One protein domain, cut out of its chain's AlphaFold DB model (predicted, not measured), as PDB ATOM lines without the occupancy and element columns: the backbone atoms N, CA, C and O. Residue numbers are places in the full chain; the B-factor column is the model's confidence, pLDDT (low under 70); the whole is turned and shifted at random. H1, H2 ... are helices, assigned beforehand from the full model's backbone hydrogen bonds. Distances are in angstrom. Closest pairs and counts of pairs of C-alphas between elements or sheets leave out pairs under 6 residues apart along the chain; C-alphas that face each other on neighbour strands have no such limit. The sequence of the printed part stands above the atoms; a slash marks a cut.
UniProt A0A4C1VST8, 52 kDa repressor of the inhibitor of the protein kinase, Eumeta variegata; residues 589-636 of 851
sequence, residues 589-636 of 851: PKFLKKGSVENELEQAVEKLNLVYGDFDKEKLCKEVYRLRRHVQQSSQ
ATOM      1  N   PRO A 589     -45.147 -36.024  33.783       77.50
ATOM      2  CA  PRO A 589     -45.839 -35.099  34.685       77.50
ATOM      3  C   PRO A 589     -46.905 -35.759  35.573       77.50
ATOM      4  O   PRO A 589     -47.095 -35.344  36.713       77.50
ATOM      5  N   LYS A 590     -47.574 -36.819  35.093       77.19
ATOM      6  CA  LYS A 590     -48.547 -37.596  35.887       77.19
ATOM      7  C   LYS A 590     -47.888 -38.345  37.058       77.19
ATOM      8  O   LYS A 590     -48.467 -38.379  38.140       77.19
ATOM      9  N   PHE A 591     -46.693 -38.902  36.850       78.12
ATOM     10  CA  PHE A 591     -45.922 -39.661  37.843       78.12
ATOM     11  C   PHE A 591     -45.093 -38.758  38.773       78.12
ATOM     12  O   PHE A 591     -44.870 -39.097  39.930       78.12
ATOM     13  N   LEU A 592     -44.679 -37.580  38.293       79.06
ATOM     14  CA  LEU A 592     -44.009 -36.563  39.110       79.06
ATOM     15  C   LEU A 592     -44.987 -35.798  40.021       79.06
ATOM     16  O   LEU A 592     -44.604 -35.412  41.123       79.06
ATOM     17  N   LYS A 593     -46.242 -35.583  39.591       75.00
ATOM     18  CA  LYS A 593     -47.268 -34.905  40.409       75.00
ATOM     19  C   LYS A 593     -47.978 -35.835  41.394       75.00
ATOM     20  O   LYS A 593     -48.236 -35.419  42.520       75.00
ATOM     21  N   LYS A 594     -48.288 -37.082  41.014       67.25
ATOM     22  CA  LYS A 594     -48.795 -38.078  41.972       67.25
ATOM     23  C   LYS A 594     -47.649 -38.568  42.853       67.25
ATOM     24  O   LYS A 594     -46.698 -39.152  42.340       67.25
ATOM     25  N   GLY A 595     -47.770 -38.377  44.168       58.78
ATOM     26  CA  GLY A 595     -46.881 -38.978  45.166       58.78
ATOM     27  C   GLY A 595     -46.988 -40.502  45.135       58.78
ATOM     28  O   GLY A 595     -47.807 -41.081  45.839       58.78
ATOM     29  N   SER A 596     -46.201 -41.117  44.261       57.53
ATOM     30  CA  SER A 596     -46.123 -42.558  44.026       57.53
ATOM     31  C   SER A 596     -45.168 -43.199  45.030       57.53
ATOM     32  O   SER A 596     -44.142 -42.599  45.380       57.53
ATOM     33  N   VAL A 597     -45.537 -44.394  45.496       63.81
ATOM     34  CA  VAL A 597     -44.858 -45.127  46.580       63.81
ATOM     35  C   VAL A 597     -43.416 -45.445  46.171       63.81
ATOM     36  O   VAL A 597     -43.146 -45.631  44.985       63.81
ATOM     37  N   GLU A 598     -42.488 -45.530  47.129       63.88
ATOM     38  CA  GLU A 598     -41.068 -45.858  46.885       63.88
ATOM     39  C   GLU A 598     -40.899 -47.071  45.951       63.88
ATOM     40  O   GLU A 598     -40.249 -46.958  44.911       63.88
ATOM     41  N   ASN A 599     -41.631 -48.160  46.211       69.75
ATOM     42  CA  ASN A 599     -41.670 -49.360  45.367       69.75
ATOM     43  C   ASN A 599     -42.021 -49.089  43.885       69.75
ATOM     44  O   ASN A 599     -41.538 -49.797  43.003       69.75
ATOM     45  N   GLU A 600     -42.870 -48.100  43.577       76.50
ATOM     46  CA  GLU A 600     -43.234 -47.754  42.190       76.50
ATOM     47  C   GLU A 600     -42.099 -47.001  41.481       76.50
ATOM     48  O   GLU A 600     -41.893 -47.183  40.279       76.50
ATOM     49  N   LEU A 601     -41.344 -46.174  42.215       78.88
ATOM     50  CA  LEU A 601     -40.156 -45.503  41.689       78.88
ATOM     51  C   LEU A 601     -39.032 -46.507  41.431       78.88
ATOM     52  O   LEU A 601     -38.456 -46.487  40.346       78.88
ATOM     53  N   GLU A 602     -38.767 -47.414  42.371       78.69
ATOM     54  CA  GLU A 602     -37.752 -48.461  42.212       78.69
ATOM     55  C   GLU A 602     -38.058 -49.372  41.017       78.69
ATOM     56  O   GLU A 602     -37.201 -49.562  40.154       78.69
ATOM     57  N   GLN A 603     -39.299 -49.856  40.881       80.88
ATOM     58  CA  GLN A 603     -39.713 -50.664  39.724       80.88
ATOM     59  C   GLN A 603     -39.576 -49.917  38.389       80.88
ATOM     60  O   GLN A 603     -39.257 -50.525  37.365       80.88
ATOM     61  N   ALA A 604     -39.835 -48.609  38.365       79.44
ATOM     62  CA  ALA A 604     -39.727 -47.805  37.153       79.44
ATOM     63  C   ALA A 604     -38.264 -47.447  36.809       79.44
ATOM     64  O   ALA A 604     -37.903 -47.421  35.632       79.44
ATOM     65  N   VAL A 605     -37.402 -47.262  37.813       83.69
ATOM     66  CA  VAL A 605     -35.945 -47.133  37.640       83.69
ATOM     67  C   VAL A 605     -35.320 -48.456  37.188       83.69
ATOM     68  O   VAL A 605     -34.462 -48.444  36.308       83.69
ATOM     69  N   GLU A 606     -35.790 -49.605  37.687       83.69
ATOM     70  CA  GLU A 606     -35.321 -50.919  37.228       83.69
ATOM     71  C   GLU A 606     -35.671 -51.170  35.752       83.69
ATOM     72  O   GLU A 606     -34.820 -51.614  34.985       83.69
ATOM     73  N   LYS A 607     -36.882 -50.801  35.311       82.88
ATOM     74  CA  LYS A 607     -37.273 -50.862  33.888       82.88
ATOM     75  C   LYS A 607     -36.349 -50.043  32.988       82.88
ATOM     76  O   LYS A 607     -36.008 -50.501  31.903       82.88
ATOM     77  N   LEU A 608     -35.934 -48.852  33.424       84.56
ATOM     78  CA  LEU A 608     -34.988 -48.026  32.671       84.56
ATOM     79  C   LEU A 608     -33.564 -48.615  32.710       84.56
ATOM     80  O   LEU A 608     -32.841 -48.569  31.712       84.56
ATOM     81  N   ASN A 609     -33.174 -49.222  33.834       85.06
ATOM     82  CA  ASN A 609     -31.878 -49.877  34.003       85.06
ATOM     83  C   ASN A 609     -31.738 -51.115  33.100       85.06
ATOM     84  O   ASN A 609     -30.687 -51.297  32.495       85.06
ATOM     85  N   LEU A 610     -32.805 -51.902  32.929       84.31
ATOM     86  CA  LEU A 610     -32.857 -53.031  31.987       84.31
ATOM     87  C   LEU A 610     -32.630 -52.625  30.516       84.31
ATOM     88  O   LEU A 610     -32.295 -53.482  29.702       84.31
ATOM     89  N   VAL A 611     -32.811 -51.346  30.168       81.94
ATOM     90  CA  VAL A 611     -32.617 -50.825  28.803       81.94
ATOM     91  C   VAL A 611     -31.229 -50.208  28.605       81.94
ATOM     92  O   VAL A 611     -30.613 -50.419  27.561       81.94
ATOM     93  N   TYR A 612     -30.730 -49.443  29.581       85.06
ATOM     94  CA  TYR A 612     -29.496 -48.658  29.423       85.06
ATOM     95  C   TYR A 612     -28.313 -49.159  30.267       85.06
ATOM     96  O   TYR A 612     -27.180 -49.142  29.781       85.06
ATOM     97  N   GLY A 613     -28.554 -49.636  31.492       81.94
ATOM     98  CA  GLY A 613     -27.559 -50.281  32.362       81.94
ATOM     99  C   GLY A 613     -26.311 -49.460  32.719       81.94
ATOM    100  O   GLY A 613     -25.325 -50.036  33.168       81.94
ATOM    101  N   ASP A 614     -26.309 -48.146  32.476       82.31
ATOM    102  CA  ASP A 614     -25.120 -47.280  32.526       82.31
ATOM    103  C   ASP A 614     -25.279 -46.043  33.425       82.31
ATOM    104  O   ASP A 614     -24.495 -45.097  33.343       82.31
ATOM    105  N   PHE A 615     -26.268 -46.066  34.318       82.94
ATOM    106  CA  PHE A 615     -26.506 -45.019  35.304       82.94
ATOM    107  C   PHE A 615     -26.648 -45.595  36.717       82.94
ATOM    108  O   PHE A 615     -27.053 -46.737  36.931       82.94
ATOM    109  N   ASP A 616     -26.336 -44.765  37.708       86.19
ATOM    110  CA  ASP A 616     -26.487 -45.096  39.120       86.19
ATOM    111  C   ASP A 616     -27.966 -44.992  39.536       86.19
ATOM    112  O   ASP A 616     -28.547 -43.902  39.548       86.19
ATOM    113  N   LYS A 617     -28.574 -46.139  39.871       85.19
ATOM    114  CA  LYS A 617     -29.979 -46.249  40.299       85.19
ATOM    115  C   LYS A 617     -30.297 -45.365  41.505       85.19
ATOM    116  O   LYS A 617     -31.330 -44.702  41.524       85.19
ATOM    117  N   GLU A 618     -29.417 -45.346  42.503       82.56
ATOM    118  CA  GLU A 618     -29.654 -44.655  43.769       82.56
ATOM    119  C   GLU A 618     -29.570 -43.133  43.577       82.56
ATOM    120  O   GLU A 618     -30.408 -42.386  44.091       82.56
ATOM    121  N   LYS A 619     -28.612 -42.663  42.763       85.81
ATOM    122  CA  LYS A 619     -28.546 -41.259  42.328       85.81
ATOM    123  C   LYS A 619     -29.767 -40.870  41.492       85.81
ATOM    124  O   LYS A 619     -30.331 -39.805  41.736       85.81
ATOM    125  N   LEU A 620     -30.221 -41.718  40.562       85.56
ATOM    126  CA  LEU A 620     -31.403 -41.422  39.746       85.56
ATOM    127  C   LEU A 620     -32.674 -41.299  40.602       85.56
ATOM    128  O   LEU A 620     -33.417 -40.332  40.437       85.56
ATOM    129  N   CYS A 621     -32.895 -42.201  41.566       83.88
ATOM    130  CA  CYS A 621     -33.987 -42.065  42.536       83.88
ATOM    131  C   CYS A 621     -33.907 -40.722  43.283       83.88
ATOM    132  O   CYS A 621     -34.889 -39.978  43.328       83.88
ATOM    133  N   LYS A 622     -32.726 -40.367  43.816       84.19
ATOM    134  CA  LYS A 622     -32.493 -39.101  44.538       84.19
ATOM    135  C   LYS A 622     -32.792 -37.865  43.676       84.19
ATOM    136  O   LYS A 622     -33.399 -36.920  44.184       84.19
ATOM    137  N   GLU A 623     -32.446 -37.872  42.387       86.25
ATOM    138  CA  GLU A 623     -32.795 -36.782  41.462       86.25
ATOM    139  C   GLU A 623     -34.288 -36.737  41.115       86.25
ATOM    140  O   GLU A 623     -34.875 -35.654  41.102       86.25
ATOM    141  N   VAL A 624     -34.963 -37.878  40.942       83.81
ATOM    142  CA  VAL A 624     -36.426 -37.884  40.752       83.81
ATOM    143  C   VAL A 624     -37.142 -37.307  41.986       83.81
ATOM    144  O   VAL A 624     -38.091 -36.540  41.829       83.81
ATOM    145  N   TYR A 625     -36.658 -37.548  43.212       82.00
ATOM    146  CA  TYR A 625     -37.179 -36.884  44.423       82.00
ATOM    147  C   TYR A 625     -36.885 -35.377  44.506       82.00
ATOM    148  O   TYR A 625     -37.656 -34.642  45.136       82.00
ATOM    149  N   ARG A 626     -35.794 -34.893  43.902       83.25
ATOM    150  CA  ARG A 626     -35.507 -33.453  43.767       83.25
ATOM    151  C   ARG A 626     -36.463 -32.812  42.758       83.25
ATOM    152  O   ARG A 626     -37.124 -31.827  43.084       83.25
ATOM    153  N   LEU A 627     -36.624 -33.435  41.589       84.06
ATOM    154  CA  LEU A 627     -37.526 -32.983  40.529       84.06
ATOM    155  C   LEU A 627     -38.996 -32.969  40.982       84.06
ATOM    156  O   LEU A 627     -39.686 -31.975  40.766       84.06
ATOM    157  N   ARG A 628     -39.463 -34.020  41.678       83.25
ATOM    158  CA  ARG A 628     -40.805 -34.083  42.295       83.25
ATOM    159  C   ARG A 628     -41.072 -32.872  43.194       83.25
ATOM    160  O   ARG A 628     -42.079 -32.197  43.000       83.25
ATOM    161  N   ARG A 629     -40.153 -32.555  44.118       79.50
ATOM    162  CA  ARG A 629     -40.287 -31.395  45.019       79.50
ATOM    163  C   ARG A 629     -40.393 -30.077  44.252       79.50
ATOM    164  O   ARG A 629     -41.284 -29.290  44.546       79.50
ATOM    165  N   HIS A 630     -39.561 -29.867  43.234       82.25
ATOM    166  CA  HIS A 630     -39.600 -28.642  42.430       82.25
ATOM    167  C   HIS A 630     -40.904 -28.504  41.612       82.25
ATOM    168  O   HIS A 630     -41.498 -27.427  41.554       82.25
ATOM    169  N   VAL A 631     -41.408 -29.604  41.037       81.00
ATOM    170  CA  VAL A 631     -42.698 -29.648  40.315       81.00
ATOM    171  C   VAL A 631     -43.895 -29.435  41.255       81.00
ATOM    172  O   VAL A 631     -44.905 -28.855  40.851       81.00
ATOM    173  N   GLN A 632     -43.798 -29.881  42.508       76.25
ATOM    174  CA  GLN A 632     -44.817 -29.648  43.536       76.25
ATOM    175  C   GLN A 632     -44.815 -28.186  44.004       76.25
ATOM    176  O   GLN A 632     -45.864 -27.549  43.961       76.25
ATOM    177  N   GLN A 633     -43.647 -27.622  44.329       74.94
ATOM    178  CA  GLN A 633     -43.491 -26.220  44.746       74.94
ATOM    179  C   GLN A 633     -43.981 -25.234  43.674       74.94
ATOM    180  O   GLN A 633     -44.775 -24.345  43.967       74.94
ATOM    181  N   SER A 634     -43.600 -25.444  42.410       67.81
ATOM    182  CA  SER A 634     -44.092 -24.635  41.278       67.81
ATOM    183  C   SER A 634     -45.590 -24.807  40.988       67.81
ATOM    184  O   SER A 634     -46.180 -23.954  40.335       67.81
ATOM    185  N   SER A 635     -46.224 -25.877  41.491       63.19
ATOM    186  CA  SER A 635     -47.685 -26.053  41.450       63.19
ATOM    187  C   SER A 635     -48.407 -25.412  42.651       63.19
ATOM    188  O   SER A 635     -49.635 -25.404  42.657       63.19
ATOM    189  N   GLN A 636     -47.678 -24.903  43.654       58.34
ATOM    190  CA  GLN A 636     -48.213 -24.202  44.836       58.34
ATOM    191  C   GLN A 636     -48.017 -22.681  44.725       58.34
ATOM    192  O   GLN A 636     -48.942 -21.917  44.996       58.34
TER     193      GLN A 636
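This is residues 589 to 636 of the 851 residues of the protein "52 kDa repressor of the inhibitor of the protein kinase" of Eumeta variegata (UniProt A0A4C1VST8). A long helix, H3, runs along most of the length of a small rod, and two other helices pack on one side of it: H2 slants over its first residues, and the short H1 sits on its later half. H1 and H2 are joined by a tight link but stay apart from each other. The printed part has 48 residues with three named helices, in the order H1, H2, H3, and no named strand, and its class is all helix. It is only just compact, close to loose, with a radius of gyration of the C-alphas of 11.4 A, and the C-alphas span 35 by 16 by 15 A.

H1 is residues 589 to 593, and C-alpha 589 is at (-45.839, -35.099, 34.685). H2 is residues 598 to 612, 21.1 A from first to last C-alpha, beginning at (-41.068, -45.858, 46.885). H3, the longest helix, is residues 617 to 633, 24.6 A long, and C-alpha 633 is at (-43.491, -26.220, 44.746).

H1 touches H3, and their closest C-alphas, those of Leu 592 and Arg 628, are 5.2 A apart. H2 touches H3 with residues 617 to 621 of H3 alone. Their closest C-alphas are those of Val 605 and Lys 617, 6.6 A apart. H2 and H3 run opposite ways at a steep tilt of 57 degrees. H1 and H2 are apart. Every O i to N i+4 pair is within hydrogen-bond range in H1 and H3, and 10 of 11 are in H2.

The two C-alphas farthest apart, those of Gly 613 and Gln 636, are 35.5 A apart. The printed part has no cut. The links H1 to H2 and H2 to H3 are tight, each of 4 residues. The mean pLDDT of the printed part is 78.3, and residues 594 to 599 and 634 to 636 are under 70.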